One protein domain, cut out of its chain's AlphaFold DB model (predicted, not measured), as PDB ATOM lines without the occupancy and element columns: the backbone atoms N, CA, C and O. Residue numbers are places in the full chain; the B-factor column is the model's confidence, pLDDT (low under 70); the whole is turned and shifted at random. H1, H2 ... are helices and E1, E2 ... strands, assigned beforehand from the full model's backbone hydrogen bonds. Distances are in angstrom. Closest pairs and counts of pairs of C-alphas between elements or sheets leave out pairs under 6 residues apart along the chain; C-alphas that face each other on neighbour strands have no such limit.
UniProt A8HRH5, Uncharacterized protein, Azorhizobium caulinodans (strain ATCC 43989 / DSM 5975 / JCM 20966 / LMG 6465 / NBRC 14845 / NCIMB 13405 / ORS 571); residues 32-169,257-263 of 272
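Overview. This is residues 32 to 169 and 257 to 263 of the 272 residues of an uncharacterized protein of Azorhizobium caulinodans (strain ATCC 43989 / DSM 5975 / JCM 20966 / LMG 6465 / NBRC 14845 / NCIMB 13405 / ORS 571) (UniProt A8HRH5). A twisted sheet of seven strands runs through the middle of this model, with the long helix H2 packed along one of its faces and H4 over the opposite face; H3 packs on H4, on that same side of the domain. Short H1 sits at the end of E1, and the small strand E7 lies off the sheet, near H2. The printed part has 145 residues, with four named helices and eight named strands in the chain order E1 H1 H2 E2 E3 E4 H3 E5 H4 E6 E7 E8. The sheet is mixed, in the order E3 E2 E1 E4 E5 E6 E8, and the class is mixed, helices and strands, with 69 residues, under half, in named elements. The whole is compact, with a radius of gyration of the C-alphas of 14.0 A and spans of 38 by 29 by 29 A.

Along the chain. Start with the sheet at C-alpha 32, (-11.763, -11.467, 11.015), where E1, residues 32 to 36, begins its 13.1 A. Beside it look for E4, residues 86 to 90, 13.5 A, then E5, residues 120 to 124, 13.0 A, E6, residues 159 to 162, 10.1 A, and E8, residues 260 to 262. In the other direction come E2, residues 62 to 67, 15.7 A, and E3, residues 72 to 74. Find C-alpha 44 at (-20.034, -21.251, -1.284); from there H2, residues 44 to 55, runs 15.9 A. H3, residues 103 to 113, covers 15.4 A and H4, residues 138 to 145, 11.0 A. H1 is residues 37 to 40 and E7 residues 167 to 169. E8 ends at C-alpha 262, (-10.908, -28.312, 21.156).

Arrangement. Begin with E1 and E4, parallel at 19 degrees, where N 34 and O 88 are 2.7 A apart, within hydrogen-bond range. E4 and E5 are parallel, with N 124 and O 89 at 2.8 A, and E5 and E6 are parallel, with N 121 and O 159 at 2.8 A. E2 is parallel to E1, with N 33 and O 63 at 2.8 A. At the edges, E3 is antiparallel to E2 in a hairpin, with N 66 and O 73 at 2.8 A, and E8 is antiparallel to E6, with N 160 and O 262 at 2.8 A. E1, H1 H2, E2, then E4, H3, E5, and E5, H4, E6 are strand-helix-strand units, two parallel neighbour strands with helices between them in the chain, each with a right-handed crossover. H2 is on the sheet at a height of 8.7 A, over E1 and only just over E4, on which 3 of its C-alphas fall; it runs along the strands, at 8 degrees to E1 on the local plane. The closest C-alphas of H2 and E4 are those of Asp 45 and Ala 90, 5.9 A apart. H4 lies on the opposite face, over E6 at a height of 10.1 A. H3 is only just not on the sheet, with 4 pairs of C-alphas within 10 A. H3 and H4 touch, with the C-alphas of Gly 103 and Val 138 closest at 4.4 A, at a steep tilt of 47 degrees, the same way. H1 only grazes the sheet with residues 37 to 39. E7 pairs with no named strand. In H2, H3 and H4 every O i to N i+4 pair is within hydrogen-bond range; H1 is too short for one.

Size, cuts and confidence. Look to Asn 42 and Val 150 for the two C-alphas farthest apart, 42.5 A. Residues 170 to 256 are not printed, and C-alphas 169 and 257 are 11.2 A apart across the cut. The links E3 to E4, E4 to H3, E5 to H4 and H4 to E6 are long. Mean pLDDT of the printed part is 93.7, and residue 152 alone is under 70.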
ATOM      1  N   ALA A  32     -12.293 -11.176  12.340       97.94
ATOM      2  CA  ALA A  32     -11.763 -11.467  11.015       97.94
ATOM      3  C   ALA A  32     -12.542 -12.607  10.347       97.94
ATOM      4  O   ALA A  32     -12.790 -13.653  10.950       97.94
ATOM      5  N   PHE A  33     -12.880 -12.434   9.072       97.94
ATOM      6  CA  PHE A  33     -13.318 -13.498   8.179       97.94
ATOM      7  C   PHE A  33     -12.313 -13.634   7.039       97.94
ATOM      8  O   PHE A  33     -12.170 -12.739   6.209       97.94
ATOM      9  N   VAL A  34     -11.630 -14.768   6.998       97.81
ATOM     10  CA  VAL A  34     -10.660 -15.120   5.971       97.81
ATOM     11  C   VAL A  34     -11.343 -15.976   4.918       97.81
ATOM     12  O   VAL A  34     -11.907 -17.020   5.235       97.81
ATOM     13  N   PHE A  35     -11.218 -15.584   3.658       95.56
ATOM     14  CA  PHE A  35     -11.499 -16.445   2.513       95.56
ATOM     15  C   PHE A  35     -10.231 -16.646   1.691       95.56
ATOM     16  O   PHE A  35      -9.228 -15.951   1.858       95.56
ATOM     17  N   THR A  36     -10.257 -17.621   0.789       93.31
ATOM     18  CA  THR A  36      -9.107 -17.939  -0.063       93.31
ATOM     19  C   THR A  36      -9.513 -17.910  -1.529       93.31
ATOM     20  O   THR A  36     -10.659 -17.614  -1.869       93.31
ATOM     21  N   LYS A  37      -8.594 -18.264  -2.431       90.12
ATOM     22  CA  LYS A  37      -8.910 -18.421  -3.859       90.12
ATOM     23  C   LYS A  37     -10.025 -19.443  -4.144       90.12
ATOM     24  O   LYS A  37     -10.519 -19.482  -5.265       90.12
ATOM     25  N   THR A  38     -10.414 -20.262  -3.166       89.38
ATOM     26  CA  THR A  38     -11.520 -21.235  -3.259       89.38
ATOM     27  C   THR A  38     -12.874 -20.570  -3.486       89.38
ATOM     28  O   THR A  38     -13.739 -21.150  -4.138       89.38
ATOM     29  N   LEU A  39     -12.996 -19.287  -3.134       90.75
ATOM     30  CA  LEU A  39     -14.085 -18.411  -3.559       90.75
ATOM     31  C   LEU A  39     -14.266 -18.386  -5.090       90.75
ATOM     32  O   LEU A  39     -15.349 -18.096  -5.590       90.75
ATOM     33  N   CYS A  40     -13.215 -18.693  -5.854       91.69
ATOM     34  CA  CYS A  40     -13.260 -18.751  -7.311       91.69
ATOM     35  C   CYS A  40     -13.708 -20.112  -7.870       91.69
ATOM     36  O   CYS A  40     -14.016 -20.213  -9.069       91.69
ATOM     37  N   ASP A  41     -13.750 -21.152  -7.035       90.38
ATOM     38  CA  ASP A  41     -14.140 -22.505  -7.432       90.38
ATOM     39  C   ASP A  41     -15.664 -22.626  -7.509       90.38
ATOM     40  O   ASP A  41     -16.194 -23.200  -8.468       90.38
ATOM     41  N   ASN A  42     -16.371 -22.026  -6.548       91.62
ATOM     42  CA  ASN A  42     -17.824 -21.879  -6.531       91.62
ATOM     43  C   ASN A  42     -18.269 -20.774  -5.549       91.62
ATOM     44  O   ASN A  42     -17.470 -20.206  -4.813       91.62
ATOM     45  N   GLN A  43     -19.572 -20.499  -5.520       92.06
ATOM     46  CA  GLN A  43     -20.183 -19.438  -4.719       92.06
ATOM     47  C   GLN A  43     -20.253 -19.701  -3.198       92.06
ATOM     48  O   GLN A  43     -20.736 -18.828  -2.479       92.06
ATOM     49  N   ALA A  44     -19.843 -20.872  -2.690       92.31
ATOM     50  CA  ALA A  44     -20.034 -21.251  -1.284       92.31
ATOM     51  C   ALA A  44     -19.325 -20.305  -0.309       92.31
ATOM     52  O   ALA A  44     -19.981 -19.826   0.609       92.31
ATOM     53  N   ASP A  45     -18.063 -19.939  -0.550       92.62
ATOM     54  CA  ASP A  45     -17.315 -19.047   0.351       92.62
ATOM     55  C   ASP A  45     -17.996 -17.662   0.492       92.62
ATOM     56  O   ASP A  45     -17.940 -17.037   1.550       92.62
ATOM     57  N   SER A  46     -18.718 -17.190  -0.541       95.06
ATOM     58  CA  SER A  46     -19.540 -15.967  -0.439       95.06
ATOM     59  C   SER A  46     -20.741 -16.145   0.487       95.06
ATOM     60  O   SER A  46     -21.135 -15.206   1.177       95.06
ATOM     61  N   MET A  47     -21.348 -17.332   0.494       96.56
ATOM     62  CA  MET A  47     -22.468 -17.653   1.382       96.56
ATOM     63  C   MET A  47     -21.974 -17.870   2.809       96.56
ATOM     64  O   MET A  47     -22.603 -17.383   3.742       96.56
ATOM     65  N   ASP A  48     -20.813 -18.496   2.981       95.81
ATOM     66  CA  ASP A  48     -20.149 -18.644   4.275       95.81
ATOM     67  C   ASP A  48     -19.814 -17.277   4.894       95.81
ATOM     68  O   ASP A  48     -19.993 -17.087   6.098       95.81
ATOM     69  N   ALA A  49     -19.433 -16.282   4.079       95.94
ATOM     70  CA  ALA A  49     -19.251 -14.903   4.539       95.94
ATOM     71  C   ALA A  49     -20.548 -14.300   5.098       95.94
ATOM     72  O   ALA A  49     -20.536 -13.742   6.199       95.94
ATOM     73  N   ALA A  50     -21.671 -14.465   4.389       96.06
ATOM     74  CA  ALA A  50     -22.986 -14.009   4.849       96.06
ATOM     75  C   ALA A  50     -23.457 -14.761   6.104       96.06
ATOM     76  O   ALA A  50     -24.002 -14.156   7.029       96.06
ATOM     77  N   TRP A  51     -23.222 -16.074   6.166       96.06
ATOM     78  CA  TRP A  51     -23.529 -16.874   7.344       96.06
ATOM     79  C   TRP A  51     -22.735 -16.385   8.555       96.06
ATOM     80  O   TRP A  51     -23.335 -16.081   9.585       96.06
ATOM     81  N   ALA A  52     -21.416 -16.227   8.425       95.44
ATOM     82  CA  ALA A  52     -20.560 -15.757   9.508       95.44
ATOM     83  C   ALA A  52     -20.974 -14.357   9.991       95.44
ATOM     84  O   ALA A  52     -21.078 -14.153  11.201       95.44
ATOM     85  N   ALA A  53     -21.288 -13.441   9.064       94.94
ATOM     86  CA  ALA A  53     -21.832 -12.112   9.367       94.94
ATOM     87  C   ALA A  53     -23.083 -12.181  10.249       94.94
ATOM     88  O   ALA A  53     -23.207 -11.430  11.212       94.94
ATOM     89  N   SER A  54     -23.991 -13.117   9.966       92.94
ATOM     90  CA  SER A  54     -25.202 -13.300  10.769       92.94
ATOM     91  C   SER A  54     -24.945 -14.018  12.101       92.94
ATOM     92  O   SER A  54     -25.455 -13.602  13.142       92.94
ATOM     93  N   ARG A  55     -24.119 -15.071  12.102       90.75
ATOM     94  CA  ARG A  55     -23.881 -15.946  13.256       90.75
ATOM     95  C   ARG A  55     -23.089 -15.257  14.362       90.75
ATOM     96  O   ARG A  55     -23.330 -15.531  15.543       90.75
ATOM     97  N   PHE A  56     -22.145 -14.400  13.978       87.94
ATOM     98  CA  PHE A  56     -21.200 -13.750  14.881       87.94
ATOM     99  C   PHE A  56     -21.445 -12.245  15.049       87.94
ATOM    100  O   PHE A  56     -20.640 -11.581  15.690       87.94
ATOM    101  N   ALA A  57     -22.590 -11.716  14.602       77.19
ATOM    102  CA  ALA A  57     -22.972 -10.300  14.745       77.19
ATOM    103  C   ALA A  57     -22.899  -9.749  16.193       77.19
ATOM    104  O   ALA A  57     -22.805  -8.545  16.423       77.19
ATOM    105  N   GLY A  58     -22.949 -10.632  17.198       75.50
ATOM    106  CA  GLY A  58     -22.764 -10.290  18.611       75.50
ATOM    107  C   GLY A  58     -21.336  -9.892  19.003       75.50
ATOM    108  O   GLY A  58     -21.151  -9.382  20.104       75.50
ATOM    109  N   TRP A  59     -20.355 -10.136  18.134       77.12
ATOM    110  CA  TRP A  59     -18.938  -9.944  18.428       77.12
ATOM    111  C   TRP A  59     -18.431  -8.597  17.971       77.12
ATOM    112  O   TRP A  59     -17.755  -7.972  18.761       77.12
ATOM    113  N   GLY A  60     -18.862  -8.110  16.811       86.19
ATOM    114  CA  GLY A  60     -18.460  -6.831  16.231       86.19
ATOM    115  C   GLY A  60     -18.784  -6.813  14.743       86.19
ATOM    116  O   GLY A  60     -19.575  -7.633  14.267       86.19
ATOM    117  N   THR A  61     -18.169  -5.895  14.006       91.81
ATOM    118  CA  THR A  61     -18.270  -5.848  12.545       91.81
ATOM    119  C   THR A  61     -17.357  -6.907  11.930       91.81
ATOM    120  O   THR A  61     -16.236  -7.126  12.387       91.81
ATOM    121  N   GLN A  62     -17.826  -7.572  10.874       95.62
ATOM    122  CA  GLN A  62     -16.995  -8.483  10.090       95.62
ATOM    123  C   GLN A  62     -15.932  -7.701   9.311       95.62
ATOM    124  O   GLN A  62     -16.269  -6.790   8.553       95.62
ATOM    125  N   LYS A  63     -14.666  -8.103   9.439       96.50
ATOM    126  CA  LYS A  63     -13.536  -7.602   8.645       96.50
ATOM    127  C   LYS A  63     -13.050  -8.696   7.706       96.50
ATOM    128  O   LYS A  63     -12.773  -9.812   8.142       96.50
ATOM    129  N   LEU A  64     -13.028  -8.408   6.409       97.19
ATOM    130  CA  LEU A  64     -12.747  -9.395   5.371       97.19
ATOM    131  C   LEU A  64     -11.247  -9.440   5.068       97.19
ATOM    132  O   LEU A  64     -10.626  -8.418   4.807       97.19
ATOM    133  N   PHE A  65     -10.688 -10.645   5.024       97.50
ATOM    134  CA  PHE A  65      -9.301 -10.885   4.648       97.50
ATOM    135  C   PHE A  65      -9.220 -11.920   3.526       97.50
ATOM    136  O   PHE A  65      -9.862 -12.969   3.584       97.50
ATOM    137  N   PHE A  66      -8.382 -11.658   2.527       96.00
ATOM    138  CA  PHE A  66      -8.044 -12.614   1.480       96.00
ATOM    139  C   PHE A  66      -6.704 -13.288   1.780       96.00
ATOM    140  O   PHE A  66      -5.676 -12.621   1.907       96.00
ATOM    141  N   PHE A  67      -6.698 -14.617   1.858       95.75
ATOM    142  CA  PHE A  67      -5.469 -15.397   1.945       95.75
ATOM    143  C   PHE A  67      -4.956 -15.769   0.548       95.75
ATOM    144  O   PHE A  67      -5.498 -16.661  -0.113       95.75
ATOM    145  N   ASP A  68      -3.862 -15.130   0.123       92.19
ATOM    146  CA  ASP A  68      -3.230 -15.343  -1.193       92.19
ATOM    147  C   ASP A  68      -2.322 -16.595  -1.245       92.19
ATOM    148  O   ASP A  68      -1.738 -16.936  -2.278       92.19
ATOM    149  N   GLY A  69      -2.207 -17.312  -0.122       93.00
ATOM    150  CA  GLY A  69      -1.301 -18.443   0.057       93.00
ATOM    151  C   GLY A  69       0.005 -18.098   0.780       93.00
ATOM    152  O   GLY A  69       0.791 -19.010   1.054       93.00
ATOM    153  N   ALA A  70       0.261 -16.832   1.083       95.00
ATOM    154  CA  ALA A  70       1.409 -16.369   1.854       95.00
ATOM    155  C   ALA A  70       1.037 -15.263   2.850       95.00
ATOM    156  O   ALA A  70       1.587 -15.267   3.941       95.00
ATOM    157  N   ASN A  71       0.097 -14.386   2.502       95.81
ATOM    158  CA  ASN A  71      -0.324 -13.235   3.293       95.81
ATOM    159  C   ASN A  71      -1.841 -13.232   3.500       95.81
ATOM    160  O   ASN A  71      -2.588 -13.790   2.694       95.81
ATOM    161  N   PHE A  72      -2.282 -12.534   4.548       97.06
ATOM    162  CA  PHE A  72      -3.684 -12.190   4.789       97.06
ATOM    163  C   PHE A  72      -3.886 -10.715   4.441       97.06
ATOM    164  O   PHE A  72      -3.506  -9.830   5.208       97.06
ATOM    165  N   GLN A  73      -4.423 -10.455   3.254       96.00
ATOM    166  CA  GLN A  73      -4.629  -9.105   2.738       96.00
ATOM    167  C   GLN A  73      -5.982  -8.571   3.223       96.00
ATOM    168  O   GLN A  73      -6.984  -9.262   3.019       96.00
ATOM    169  N   PRO A  74      -6.049  -7.392   3.862       96.25
ATOM    170  CA  PRO A  74      -7.327  -6.793   4.224       96.25
ATOM    171  C   PRO A  74      -8.112  -6.407   2.964       96.25
ATOM    172  O   PRO A  74      -7.525  -6.106   1.927       96.25
ATOM    173  N   VAL A  75      -9.442  -6.434   3.050       95.81
ATOM    174  CA  VAL A  75     -10.341  -6.161   1.921       95.81
ATOM    175  C   VAL A  75     -11.239  -4.983   2.275       95.81
ATOM    176  O   VAL A  75     -12.144  -5.107   3.103       95.81
ATOM    177  N   GLY A  76     -11.004  -3.830   1.645       92.69
ATOM    178  CA  GLY A  76     -11.780  -2.613   1.887       92.69
ATOM    179  C   GLY A  76     -11.538  -1.963   3.256       92.69
ATOM    180  O   GLY A  76     -12.367  -1.173   3.710       92.69
ATOM    181  N   HIS A  77     -10.436  -2.292   3.936       94.31
ATOM    182  CA  HIS A  77     -10.010  -1.664   5.191       94.31
ATOM    183  C   HIS A  77      -8.484  -1.729   5.368       94.31
ATOM    184  O   HIS A  77      -7.791  -2.397   4.609       94.31
ATOM    185  N   ALA A  78      -7.959  -1.034   6.382       94.31
ATOM    186  CA  ALA A  78      -6.522  -0.972   6.679       94.31
ATOM    187  C   ALA A  78      -6.099  -1.809   7.903       94.31
ATOM    188  O   ALA A  78      -4.912  -1.874   8.215       94.31
ATOM    189  N   ASP A  79      -7.056  -2.428   8.602       94.94
ATOM    190  CA  ASP A  79      -6.777  -3.226   9.802       94.94
ATOM    191  C   ASP A  79      -5.849  -4.409   9.472       94.94
ATOM    192  O   ASP A  79      -6.094  -5.155   8.520       94.94
ATOM    193  N   ALA A  80      -4.781  -4.578  10.257       95.56
ATOM    194  CA  ALA A  80      -3.877  -5.721  10.146       95.56
ATOM    195  C   ALA A  80      -4.572  -7.006  10.609       95.56
ATOM    196  O   ALA A  80      -5.465  -6.949  11.441       95.56
ATOM    197  N   PHE A  81      -4.144  -8.167  10.107       97.38
ATOM    198  CA  PHE A  81      -4.762  -9.447  10.476       97.38
ATOM    199  C   PHE A  81      -4.581  -9.824  11.956       97.38
ATOM    200  O   PHE A  81      -5.398 -10.561  12.493       97.38
ATOM    201  N   ASP A  82      -3.538  -9.322  12.617       96.38
ATOM    202  CA  ASP A  82      -3.334  -9.510  14.054       96.38
ATOM    203  C   ASP A  82      -4.322  -8.675  14.888       96.38
ATOM    204  O   ASP A  82      -4.722  -7.582  14.492       96.38
ATOM    205  N   GLY A  83      -4.672  -9.161  16.081       86.69
ATOM    206  CA  GLY A  83      -5.500  -8.428  17.048       86.69
ATOM    207  C   GLY A  83      -6.995  -8.758  17.008       86.69
ATOM    208  O   GLY A  83      -7.752  -8.262  17.846       86.69
ATOM    209  N   PHE A  84      -7.432  -9.638  16.106       95.69
ATOM    210  CA  PHE A  84      -8.803 -10.141  16.092       95.69
ATOM    211  C   PHE A  84      -8.957 -11.319  17.057       95.69
ATOM    212  O   PHE A  84      -8.476 -12.423  16.819       95.69
ATOM    213  N   ALA A  85      -9.697 -11.118  18.150       95.06
ATOM    214  CA  ALA A  85      -9.937 -12.181  19.130       95.06
ATOM    215  C   ALA A  85     -10.713 -13.376  18.544       95.06
ATOM    216  O   ALA A  85     -10.575 -14.492  19.044       95.06
ATOM    217  N   ARG A  86     -11.508 -13.151  17.490       97.06
ATOM    218  CA  ARG A  86     -12.134 -14.209  16.696       97.06
ATOM    219  C   ARG A  86     -11.669 -14.156  15.248       97.06
ATOM    220  O   ARG A  86     -11.767 -13.114  14.598       97.06
ATOM    221  N   VAL A  87     -11.310 -15.324  14.727       98.38
ATOM    222  CA  VAL A  87     -10.976 -15.533  13.321       98.38
ATOM    223  C   VAL A  87     -11.827 -16.657  12.739       98.38
ATOM    224  O   VAL A  87     -11.813 -17.788  13.211       98.38
ATOM    225  N   VAL A  88     -12.558 -16.362  11.673       98.19
ATOM    226  CA  VAL A  88     -13.366 -17.329  10.929       98.19
ATOM    227  C   VAL A  88     -12.702 -17.567   9.580       98.19
ATOM    228  O   VAL A  88     -12.347 -16.605   8.912       98.19
ATOM    229  N   ILE A  89     -12.521 -18.818   9.158       98.12
ATOM    230  CA  ILE A  89     -11.782 -19.149   7.930       98.12
ATOM    231  C   ILE A  89     -12.636 -20.040   7.033       98.12
ATOM    232  O   ILE A  89     -12.938 -21.171   7.408       98.12
ATOM    233  N   ALA A  90     -12.987 -19.548   5.845       96.94
ATOM    234  CA  ALA A  90     -13.603 -20.313   4.764       96.94
ATOM    235  C   ALA A  90     -12.538 -20.717   3.741       96.94
ATOM    236  O   ALA A  90     -11.870 -19.866   3.147       96.94
ATOM    237  N   ALA A  91     -12.359 -22.020   3.548       95.56
ATOM    238  CA  ALA A  91     -11.432 -22.551   2.557       95.56
ATOM    239  C   ALA A  91     -11.793 -23.987   2.168       95.56
ATOM    240  O   ALA A  91     -12.330 -24.760   2.963       95.56
ATOM    241  N   HIS A  92     -11.380 -24.410   0.977       92.94
ATOM    242  CA  HIS A  92     -11.274 -25.838   0.682       92.94
ATOM    243  C   HIS A  92     -10.119 -26.471   1.460       92.94
ATOM    244  O   HIS A  92      -9.030 -25.905   1.607       92.94
ATOM    245  N   GLY A  93     -10.367 -27.683   1.941       92.25
ATOM    246  CA  GLY A  93      -9.412 -28.473   2.694       92.25
ATOM    247  C   GLY A  93      -9.658 -29.963   2.527       92.25
ATOM    248  O   GLY A  93     -10.689 -30.401   2.015       92.25
ATOM    249  N   THR A  94      -8.657 -30.728   2.935       93.50
ATOM    250  CA  THR A  94      -8.693 -32.185   3.040       93.50
ATOM    251  C   THR A  94      -7.922 -32.593   4.296       93.50
ATOM    252  O   THR A  94      -7.402 -31.744   5.021       93.50
ATOM    253  N   VAL A  95      -7.824 -33.894   4.569       95.75
ATOM    254  CA  VAL A  95      -7.060 -34.412   5.713       95.75
ATOM    255  C   VAL A  95      -5.633 -33.836   5.720       95.75
ATOM    256  O   VAL A  95      -4.858 -34.048   4.785       95.75
ATOM    257  N   GLY A  96      -5.299 -33.078   6.771       94.81
ATOM    258  CA  GLY A  96      -3.993 -32.427   6.945       94.81
ATOM    259  C   GLY A  96      -3.689 -31.259   5.991       94.81
ATOM    260  O   GLY A  96      -2.530 -30.837   5.908       94.81
ATOM    261  N   ARG A  97      -4.675 -30.734   5.246       95.62
ATOM    262  CA  ARG A  97      -4.478 -29.661   4.255       95.62
ATOM    263  C   ARG A  97      -5.594 -28.620   4.266       95.62
ATOM    264  O   ARG A  97      -6.764 -28.936   4.442       95.62
ATOM    265  N   ILE A  98      -5.223 -27.377   3.985       96.31
ATOM    266  CA  ILE A  98      -6.122 -26.221   3.892       96.31
ATOM    267  C   ILE A  98      -5.564 -25.250   2.850       96.31
ATOM    268  O   ILE A  98      -4.357 -25.004   2.832       96.31
ATOM    269  N   ALA A  99      -6.418 -24.720   1.970       92.62
ATOM    270  CA  ALA A  99      -6.045 -23.710   0.973       92.62
ATOM    271  C   ALA A  99      -4.806 -24.101   0.132       92.62
ATOM    272  O   ALA A  99      -3.865 -23.325  -0.036       92.62
ATOM    273  N   ASP A 100      -4.765 -25.353  -0.337       91.75
ATOM    274  CA  ASP A 100      -3.632 -25.969  -1.050       91.75
ATOM    275  C   ASP A 100      -2.290 -26.014  -0.290       91.75
ATOM    276  O   ASP A 100      -1.244 -26.342  -0.862       91.75
ATOM    277  N   LYS A 101      -2.286 -25.762   1.020       95.88
ATOM    278  CA  LYS A 101      -1.125 -25.926   1.903       95.88
ATOM    279  C   LYS A 101      -1.265 -27.173   2.769       95.88
ATOM    280  O   LYS A 101      -2.366 -27.657   3.013       95.88
ATOM    281  N   SER A 102      -0.137 -27.675   3.272       96.69
ATOM    282  CA  SER A 102      -0.163 -28.544   4.452       96.69
ATOM    283  C   SER A 102      -0.621 -27.749   5.677       96.69
ATOM    284  O   SER A 102      -0.362 -26.544   5.758       96.69
ATOM    285  N   GLY A 103      -1.241 -28.426   6.646       96.69
ATOM    286  CA  GLY A 103      -1.655 -27.829   7.918       96.69
ATOM    287  C   GLY A 103      -0.503 -27.105   8.618       96.69
ATOM    288  O   GLY A 103      -0.630 -25.927   8.926       96.69
ATOM    289  N   ALA A 104       0.665 -27.745   8.740       97.12
ATOM    290  CA  ALA A 104       1.848 -27.152   9.372       97.12
ATOM    291  C   ALA A 104       2.321 -25.845   8.708       97.12
ATOM    292  O   ALA A 104       2.735 -24.903   9.394       97.12
ATOM    293  N   ARG A 105       2.267 -25.775   7.365       97.94
ATOM    294  CA  ARG A 105       2.652 -24.571   6.614       97.94
ATOM    295  C   ARG A 105       1.616 -23.471   6.785       97.94
ATOM    296  O   ARG A 105       2.005 -22.331   7.003       97.94
ATOM    297  N   PHE A 106       0.332 -23.807   6.693       98.19
ATOM    298  CA  PHE A 106      -0.736 -22.847   6.945       98.19
ATOM    299  C   PHE A 106      -0.650 -22.287   8.366       98.19
ATOM    300  O   PHE A 106      -0.612 -21.077   8.525       98.19
ATOM    301  N   ALA A 107      -0.520 -23.146   9.378       98.12
ATOM    302  CA  ALA A 107      -0.424 -22.736  10.774       98.12
ATOM    303  C   ALA A 107       0.800 -21.844  11.043       98.12
ATOM    304  O   ALA A 107       0.703 -20.872  11.784       98.12
ATOM    305  N   GLY A 108       1.946 -22.135  10.412       98.38
ATOM    306  CA  GLY A 108       3.126 -21.269  10.496       98.38
ATOM    307  C   GLY A 108       2.900 -19.884   9.883       98.38
ATOM    308  O   GLY A 108       3.302 -18.889  10.471       98.38
ATOM    309  N   ILE A 109       2.227 -19.813   8.730       98.50
ATOM    310  CA  ILE A 109       1.866 -18.534   8.100       98.50
ATOM    311  C   ILE A 109       0.842 -17.783   8.960       98.50
ATOM    312  O   ILE A 109       1.006 -16.595   9.210       98.50
ATOM    313  N   PHE A 110      -0.180 -18.482   9.455       98.56
ATOM    314  CA  PHE A 110      -1.189 -17.924  10.348       98.56
ATOM    315  C   PHE A 110      -0.540 -17.273  11.575       98.56
ATOM    316  O   PHE A 110      -0.763 -16.094  11.820       98.56
ATOM    317  N   GLN A 111       0.340 -17.990  12.281       98.19
ATOM    318  CA  GLN A 111       1.015 -17.468  13.472       98.19
ATOM    319  C   GLN A 111       1.972 -16.309  13.170       98.19
ATOM    320  O   GLN A 111       2.088 -15.397  13.984       98.19
ATOM    321  N   ALA A 112       2.615 -16.296  12.001       98.19
ATOM    322  CA  ALA A 112       3.469 -15.180  11.603       98.19
ATOM    323  C   ALA A 112       2.680 -13.875  11.380       98.19
ATOM    324  O   ALA A 112       3.208 -12.795  11.638       98.19
ATOM    325  N   HIS A 113       1.428 -13.968  10.917       98.31
ATOM    326  CA  HIS A 113       0.554 -12.814  10.670       98.31
ATOM    327  C   HIS A 113      -0.426 -12.510  11.808       98.31
ATOM    328  O   HIS A 113      -1.023 -11.439  11.808       98.31
ATOM    329  N   HIS A 114      -0.591 -13.435  12.754       98.06
ATOM    330  CA  HIS A 114      -1.435 -13.297  13.936       98.06
ATOM    331  C   HIS A 114      -0.659 -13.756  15.186       98.06
ATOM    332  O   HIS A 114      -1.005 -14.774  15.795       98.06
ATOM    333  N   PRO A 115       0.455 -13.090  15.550       96.62
ATOM    334  CA  PRO A 115       1.291 -13.496  16.678       96.62
ATOM    335  C   PRO A 115       0.562 -13.427  18.024       96.62
ATOM    336  O   PRO A 115       0.921 -14.170  18.939       96.62
ATOM    337  N   SER A 116      -0.457 -12.569  18.158       95.81
ATOM    338  CA  SER A 116      -1.347 -12.606  19.318       95.81
ATOM    339  C   SER A 116      -2.189 -13.885  19.307       95.81
ATOM    340  O   SER A 116      -2.591 -14.371  18.253       95.81
ATOM    341  N   THR A 117      -2.459 -14.467  20.474       95.75
ATOM    342  CA  THR A 117      -3.312 -15.660  20.548       95.75
ATOM    343  C   THR A 117      -4.775 -15.259  20.336       95.75
ATOM    344  O   THR A 117      -5.316 -14.540  21.183       95.75
ATOM    345  N   PRO A 118      -5.454 -15.722  19.269       96.50
ATOM    346  CA  PRO A 118      -6.892 -15.523  19.147       96.50
ATOM    347  C   PRO A 118      -7.620 -16.321  20.236       96.50
ATOM    348  O   PRO A 118      -7.192 -17.401  20.643       96.50
ATOM    349  N   THR A 119      -8.749 -15.801  20.706       95.56
ATOM    350  CA  THR A 119      -9.619 -16.528  21.642       95.56
ATOM    351  C   THR A 119     -10.395 -17.625  20.918       95.56
ATOM    352  O   THR A 119     -10.571 -18.714  21.460       95.56
ATOM    353  N   ASP A 120     -10.841 -17.349  19.695       96.75
ATOM    354  CA  ASP A 120     -11.719 -18.221  18.924       96.75
ATOM    355  C   ASP A 120     -11.248 -18.316  17.469       96.75
ATOM    356  O   ASP A 120     -11.027 -17.301  16.804       96.75
ATOM    357  N   VAL A 121     -11.082 -19.540  16.974       98.00
ATOM    358  CA  VAL A 121     -10.776 -19.810  15.571       98.00
ATOM    359  C   VAL A 121     -11.762 -20.841  15.038       98.00
ATOM    360  O   VAL A 121     -11.771 -21.994  15.468       98.00
ATOM    361  N   PHE A 122     -12.566 -20.435  14.058       97.88
ATOM    362  CA  PHE A 122     -13.600 -21.271  13.458       97.88
ATOM    363  C   PHE A 122     -13.254 -21.608  12.005       97.88
ATOM    364  O   PHE A 122     -13.299 -20.747  11.123       97.88
ATOM    365  N   LEU A 123     -12.930 -22.873  11.732       97.56
ATOM    366  CA  LEU A 123     -12.587 -23.353  10.395       97.56
ATOM    367  C   LEU A 123     -13.826 -23.917   9.683       97.56
ATOM    368  O   LEU A 123     -14.220 -25.065   9.902       97.56
ATOM    369  N   MET A 124     -14.384 -23.151   8.744       96.38
ATOM    370  CA  MET A 124     -15.314 -23.640   7.712       96.38
ATOM    371  C   MET A 124     -14.528 -24.358   6.614       96.38
ATOM    372  O   MET A 124     -14.446 -23.928   5.465       96.38
ATOM    373  N   VAL A 125     -13.855 -25.430   7.026       95.62
ATOM    374  CA  VAL A 125     -12.907 -26.182   6.210       95.62
ATOM    375  C   VAL A 125     -13.117 -27.653   6.495       95.62
ATOM    376  O   VAL A 125     -12.917 -28.124   7.619       95.62
ATOM    377  N   CYS A 126     -13.518 -28.389   5.470       94.31
ATOM    378  CA  CYS A 126     -13.849 -29.794   5.629       94.31
ATOM    379  C   CYS A 126     -12.605 -30.632   5.920       94.31
ATOM    380  O   CYS A 126     -11.526 -30.368   5.390       94.31
ATOM    381  N   SER A 127     -12.761 -31.637   6.783       96.06
ATOM    382  CA  SER A 127     -11.666 -32.494   7.259       96.06
ATOM    383  C   SER A 127     -10.481 -31.745   7.902       96.06
ATOM    384  O   SER A 127      -9.397 -32.312   8.037       96.06
ATOM    385  N   SER A 128     -10.666 -30.498   8.349       96.69
ATOM    386  CA  SER A 128      -9.641 -29.715   9.053       96.69
ATOM    387  C   SER A 128      -9.252 -30.284  10.423       96.69
ATOM    388  O   SER A 128      -8.111 -30.115  10.845       96.69
ATOM    389  N   ALA A 129     -10.148 -31.009  11.091       95.88
ATOM    390  CA  ALA A 129      -9.882 -31.754  12.322       95.88
ATOM    391  C   ALA A 129      -9.513 -33.229  12.068       95.88
ATOM    392  O   ALA A 129      -9.180 -33.955  13.001       95.88
ATOM    393  N   ALA A 130      -9.531 -33.685  10.812       95.00
ATOM    394  CA  ALA A 130      -9.139 -35.045  10.463       95.00
ATOM    395  C   ALA A 130      -7.613 -35.201  10.486       95.00
ATOM    396  O   ALA A 130      -6.881 -34.419   9.869       95.00
ATOM    397  N   GLN A 131      -7.137 -36.240  11.166       92.19
ATOM    398  CA  GLN A 131      -5.716 -36.526  11.300       92.19
ATOM    399  C   GLN A 131      -5.207 -37.380  10.120       92.19
ATOM    400  O   GLN A 131      -5.777 -38.439   9.849       92.19
ATOM    401  N   PRO A 132      -4.140 -36.972   9.408       90.62
ATOM    402  CA  PRO A 132      -3.462 -37.845   8.453       90.62
ATOM    403  C   PRO A 132      -2.691 -38.944   9.196       90.62
ATOM    404  O   PRO A 132      -2.247 -38.742  10.326       90.62
ATOM    405  N   HIS A 133      -2.471 -40.097   8.558       87.69
ATOM    406  CA  HIS A 133      -1.673 -41.173   9.155       87.69
ATOM    407  C   HIS A 133      -0.291 -40.662   9.599       87.69
ATOM    408  O   HIS A 133       0.514 -40.240   8.772       87.69
ATOM    409  N   GLY A 134      -0.029 -40.699  10.910       81.69
ATOM    410  CA  GLY A 134       1.249 -40.289  11.499       81.69
ATOM    411  C   GLY A 134       1.514 -38.776  11.555       81.69
ATOM    412  O   GLY A 134       2.654 -38.395  11.800       81.69
ATOM    413  N   GLY A 135       0.513 -37.913  11.334       88.25
ATOM    414  CA  GLY A 135       0.658 -36.447  11.420       88.25
ATOM    415  C   GLY A 135      -0.412 -35.787  12.292       88.25
ATOM    416  O   GLY A 135      -1.161 -36.488  12.958       88.25
ATOM    417  N   ARG A 136      -0.503 -34.452  12.297       92.81
ATOM    418  CA  ARG A 136      -1.578 -33.695  12.973       92.81
ATOM    419  C   ARG A 136      -2.631 -33.218  11.976       92.81
ATOM    420  O   ARG A 136      -2.350 -33.040  10.788       92.81
ATOM    421  N   SER A 137      -3.855 -33.020  12.459       95.75
ATOM    422  CA  SER A 137      -4.905 -32.334  11.697       95.75
ATOM    423  C   SER A 137      -4.558 -30.848  11.510       95.75
ATOM    424  O   SER A 137      -3.653 -30.335  12.161       95.75
ATOM    425  N   VAL A 138      -5.265 -30.115  10.643       96.88
ATOM    426  CA  VAL A 138      -5.059 -28.655  10.507       96.88
ATOM    427  C   VAL A 138      -5.350 -27.941  11.831       96.88
ATOM    428  O   VAL A 138      -4.599 -27.050  12.223       96.88
ATOM    429  N   VAL A 139      -6.396 -28.376  12.538       96.25
ATOM    430  CA  VAL A 139      -6.717 -27.936  13.902       96.25
ATOM    431  C   VAL A 139      -5.547 -28.211  14.854       96.25
ATOM    432  O   VAL A 139      -5.083 -27.293  15.523       96.25
ATOM    433  N   GLY A 140      -4.992 -29.427  14.861       95.00
ATOM    434  CA  GLY A 140      -3.842 -29.774  15.707       95.00
ATOM    435  C   GLY A 140      -2.570 -28.980  15.371       95.00
ATOM    436  O   GLY A 140      -1.810 -28.600  16.261       95.00
ATOM    437  N   GLU A 141      -2.343 -28.672  14.092       96.56
ATOM    438  CA  GLU A 141      -1.213 -27.842  13.653       96.56
ATOM    439  C   GLU A 141      -1.355 -26.381  14.100       96.56
ATOM    440  O   GLU A 141      -0.374 -25.783  14.541       96.56
ATOM    441  N   LEU A 142      -2.562 -25.805  14.031       96.88
ATOM    442  CA  LEU A 142      -2.838 -24.473  14.582       96.88
ATOM    443  C   LEU A 142      -2.680 -24.463  16.101       96.88
ATOM    444  O   LEU A 142      -1.973 -23.609  16.632       96.88
ATOM    445  N   ALA A 143      -3.258 -25.448  16.790       95.69
ATOM    446  CA  ALA A 143      -3.142 -25.600  18.236       95.69
ATOM    447  C   ALA A 143      -1.675 -25.596  18.698       95.69
ATOM    448  O   ALA A 143      -1.316 -24.882  19.633       95.69
ATOM    449  N   ALA A 144      -0.807 -26.325  17.991       94.69
ATOM    450  CA  ALA A 144       0.616 -26.420  18.303       94.69
ATOM    451  C   ALA A 144       1.401 -25.107  18.115       94.69
ATOM    452  O   ALA A 144       2.495 -24.972  18.664       94.69
ATOM    453  N   ARG A 145       0.878 -24.143  17.345       95.81
ATOM    454  CA  ARG A 145       1.490 -22.811  17.185       95.81
ATOM    455  C   ARG A 145       1.180 -21.864  18.335       95.81
ATOM    456  O   ARG A 145       1.930 -20.913  18.535       95.81
ATOM    457  N   TYR A 146       0.137 -22.159  19.102       95.25
ATOM    458  CA  TYR A 146      -0.272 -21.404  20.278       95.25
ATOM    459  C   TYR A 146      -0.310 -22.351  21.477       95.25
ATOM    460  O   TYR A 146      -1.397 -22.736  21.903       95.25
ATOM    461  N   PRO A 147       0.844 -22.806  21.996       92.50
ATOM    462  CA  PRO A 147       0.875 -23.788  23.073       92.50
ATOM    463  C   PRO A 147       0.284 -23.218  24.367       92.50
ATOM    464  O   PRO A 147       0.500 -22.055  24.711       92.50
ATOM    465  N   GLY A 148      -0.447 -24.050  25.107       86.81
ATOM    466  CA  GLY A 148      -0.918 -23.718  26.445       86.81
ATOM    467  C   GLY A 148       0.250 -23.565  27.423       86.81
ATOM    468  O   GLY A 148       1.222 -24.317  27.372       86.81
ATOM    469  N   ALA A 149       0.145 -22.610  28.350       83.38
ATOM    470  CA  ALA A 149       1.221 -22.310  29.299       83.38
ATOM    471  C   ALA A 149       1.497 -23.446  30.306       83.38
ATOM    472  O   ALA A 149       2.607 -23.555  30.819       83.38
ATOM    473  N   VAL A 150       0.486 -24.272  30.603       77.94
ATOM    474  CA  VAL A 150       0.536 -25.272  31.685       77.94
ATOM    475  C   VAL A 150       0.600 -26.705  31.155       77.94
ATOM    476  O   VAL A 150       1.290 -27.545  31.728       77.94
ATOM    477  N   VAL A 151      -0.096 -27.001  30.054       78.00
ATOM    478  CA  VAL A 151      -0.180 -28.351  29.482       78.00
ATOM    479  C   VAL A 151       0.285 -28.294  28.026       78.00
ATOM    480  O   VAL A 151      -0.427 -27.725  27.202       78.00
ATOM    481  N   PRO A 152       1.425 -28.914  27.666       68.56
ATOM    482  CA  PRO A 152       1.961 -28.857  26.300       68.56
ATOM    483  C   PRO A 152       1.052 -29.466  25.224       68.56
ATOM    484  O   PRO A 152       1.209 -29.166  24.046       68.56
ATOM    485  N   ALA A 153       0.121 -30.337  25.623       72.88
ATOM    486  CA  ALA A 153      -0.896 -30.897  24.737       72.88
ATOM    487  C   ALA A 153      -2.095 -29.951  24.527       72.88
ATOM    488  O   ALA A 153      -2.898 -30.184  23.639       72.88
ATOM    489  N   GLN A 154      -2.250 -28.893  25.327       86.00
ATOM    490  CA  GLN A 154      -3.308 -27.900  25.144       86.00
ATOM    491  C   GLN A 154      -2.834 -26.752  24.253       86.00
ATOM    492  O   GLN A 154      -1.647 -26.436  24.186       86.00
ATOM    493  N   THR A 155      -3.792 -26.085  23.617       93.81
ATOM    494  CA  THR A 155      -3.576 -24.785  22.981       93.81
ATOM    495  C   THR A 155      -4.022 -23.658  23.909       93.81
ATOM    496  O   THR A 155      -4.936 -23.835  24.710       93.81
ATOM    497  N   ALA A 156      -3.388 -22.493  23.799       94.69
ATOM    498  CA  ALA A 156      -3.817 -21.257  24.439       94.69
ATOM    499  C   ALA A 156      -5.071 -20.650  23.776       94.69
ATOM    500  O   ALA A 156      -5.706 -19.788  24.378       94.69
ATOM    501  N   ILE A 157      -5.456 -21.101  22.577       96.19
ATOM    502  CA  ILE A 157      -6.733 -20.724  21.954       96.19
ATOM    503  C   ILE A 157      -7.873 -21.321  22.793       96.19
ATOM    504  O   ILE A 157      -7.851 -22.505  23.133       96.19
ATOM    505  N   ALA A 158      -8.866 -20.515  23.170       95.25
ATOM    506  CA  ALA A 158      -9.961 -20.992  24.018       95.25
ATOM    507  C   ALA A 158     -10.892 -21.934  23.246       95.25
ATOM    508  O   ALA A 158     -11.217 -23.004  23.754       95.25
ATOM    509  N   HIS A 159     -11.245 -21.563  22.014       96.38
ATOM    510  CA  HIS A 159     -12.118 -22.334  21.132       96.38
ATOM    511  C   HIS A 159     -11.486 -22.480  19.745       96.38
ATOM    512  O   HIS A 159     -11.304 -21.497  19.029       96.38
ATOM    513  N   LEU A 160     -11.152 -23.705  19.354       97.06
ATOM    514  CA  LEU A 160     -10.636 -24.035  18.030       97.06
ATOM    515  C   LEU A 160     -11.537 -25.094  17.394       97.06
ATOM    516  O   LEU A 160     -11.543 -26.257  17.803       97.06
ATOM    517  N   THR A 161     -12.310 -24.677  16.396       97.44
ATOM    518  CA  THR A 161     -13.364 -25.491  15.781       97.44
ATOM    519  C   THR A 161     -13.008 -25.875  14.347       97.44
ATOM    520  O   THR A 161     -12.545 -25.043  13.567       97.44
ATOM    521  N   GLY A 162     -13.275 -27.124  13.967       96.62
ATOM    522  CA  GLY A 162     -13.102 -27.636  12.608       96.62
ATOM    523  C   GLY A 162     -13.919 -28.904  12.351       96.62
ATOM    524  O   GLY A 162     -14.625 -29.397  13.222       96.62
ATOM    525  N   ALA A 163     -13.836 -29.456  11.144       95.81
ATOM    526  CA  ALA A 163     -14.589 -30.653  10.760       95.81
ATOM    527  C   ALA A 163     -13.669 -31.875  10.648       95.81
ATOM    528  O   ALA A 163     -12.608 -31.796  10.038       95.81
ATOM    529  N   THR A 164     -14.068 -33.022  11.180       95.12
ATOM    530  CA  THR A 164     -13.429 -34.329  10.956       95.12
ATOM    531  C   THR A 164     -13.797 -34.924   9.593       95.12
ATOM    532  O   THR A 164     -13.046 -35.721   9.032       95.12
ATOM    533  N   ALA A 165     -14.912 -34.493   9.002       94.25
ATOM    534  CA  ALA A 165     -15.406 -34.993   7.723       94.25
ATOM    535  C   ALA A 165     -15.796 -33.864   6.751       94.25
ATOM    536  O   ALA A 165     -15.534 -32.679   6.982       94.25
ATOM    537  N   ALA A 166     -16.430 -34.247   5.637       91.00
ATOM    538  CA  ALA A 166     -17.106 -33.312   4.745       91.00
ATOM    539  C   ALA A 166     -18.135 -32.482   5.524       91.00
ATOM    540  O   ALA A 166     -18.822 -32.997   6.403       91.00
ATOM    541  N   CYS A 167     -18.257 -31.209   5.182       92.19
ATOM    542  CA  CYS A 167     -18.928 -30.202   5.987       92.19
ATOM    543  C   CYS A 167     -19.750 -29.257   5.106       92.19
ATOM    544  O   CYS A 167     -19.416 -29.058   3.938       92.19
ATOM    545  N   ARG A 168     -20.871 -28.751   5.626       91.88
ATOM    546  CA  ARG A 168     -21.750 -27.795   4.930       91.88
ATOM    547  C   ARG A 168     -22.761 -27.167   5.888       91.88
ATOM    548  O   ARG A 168     -23.024 -27.701   6.965       91.88
ATOM    549  N   LEU A 169     -23.381 -26.076   5.449       93.81
ATOM    550  CA  LEU A 169     -24.535 -25.477   6.118       93.81
ATOM    551  C   LEU A 169     -25.789 -26.351   5.965       93.81
ATOM    552  O   LEU A 169     -26.115 -26.814   4.866       93.81
ATOM    553  N   ASN A 257     -23.515 -33.931  12.039       93.25
ATOM    554  CA  ASN A 257     -22.931 -33.882  13.371       93.25
ATOM    555  C   ASN A 257     -22.440 -32.469  13.697       93.25
ATOM    556  O   ASN A 257     -22.206 -31.641  12.809       93.25
ATOM    557  N   ALA A 258     -22.311 -32.179  14.992       93.62
ATOM    558  CA  ALA A 258     -21.575 -31.002  15.435       93.62
ATOM    559  C   ALA A 258     -20.125 -31.066  14.936       93.62
ATOM    560  O   ALA A 258     -19.585 -32.146  14.716       93.62
ATOM    561  N   LEU A 259     -19.521 -29.897  14.751       95.38
ATOM    562  CA  LEU A 259     -18.104 -29.798  14.433       95.38
ATOM    563  C   LEU A 259     -17.255 -30.259  15.621       95.38
ATOM    564  O   LEU A 259     -17.694 -30.197  16.771       95.38
ATOM    565  N   TYR A 260     -16.032 -30.690  15.329       95.38
ATOM    566  CA  TYR A 260     -15.030 -30.923  16.355       95.38
ATOM    567  C   TYR A 260     -14.571 -29.581  16.918       95.38
ATOM    568  O   TYR A 260     -14.223 -28.668  16.169       95.38
ATOM    569  N   GLU A 261     -14.541 -29.479  18.237       95.75
ATOM    570  CA  GLU A 261     -14.037 -28.319  18.956       95.75
ATOM    571  C   GLU A 261     -13.034 -28.801  19.995       95.75
ATOM    572  O   GLU A 261     -13.287 -29.794  20.670       95.75
ATOM    573  N   CYS A 262     -11.906 -28.111  20.111       94.69
ATOM    574  CA  CYS A 262     -10.908 -28.312  21.156       94.69
ATOM    575  C   CYS A 262     -10.391 -26.953  21.636       94.69
ATOM    576  O   CYS A 262     -10.628 -25.936  20.983       94.69
ATOM    577  N   GLY A 263      -9.679 -26.913  22.760       93.44
ATOM    578  CA  GLY A 263      -9.119 -25.657  23.253       93.44
ATOM    579  C   GLY A 263      -8.792 -25.660  24.738       93.44
ATOM    580  O   GLY A 263      -8.765 -26.708  25.387       93.44
TER     581      GLY A 263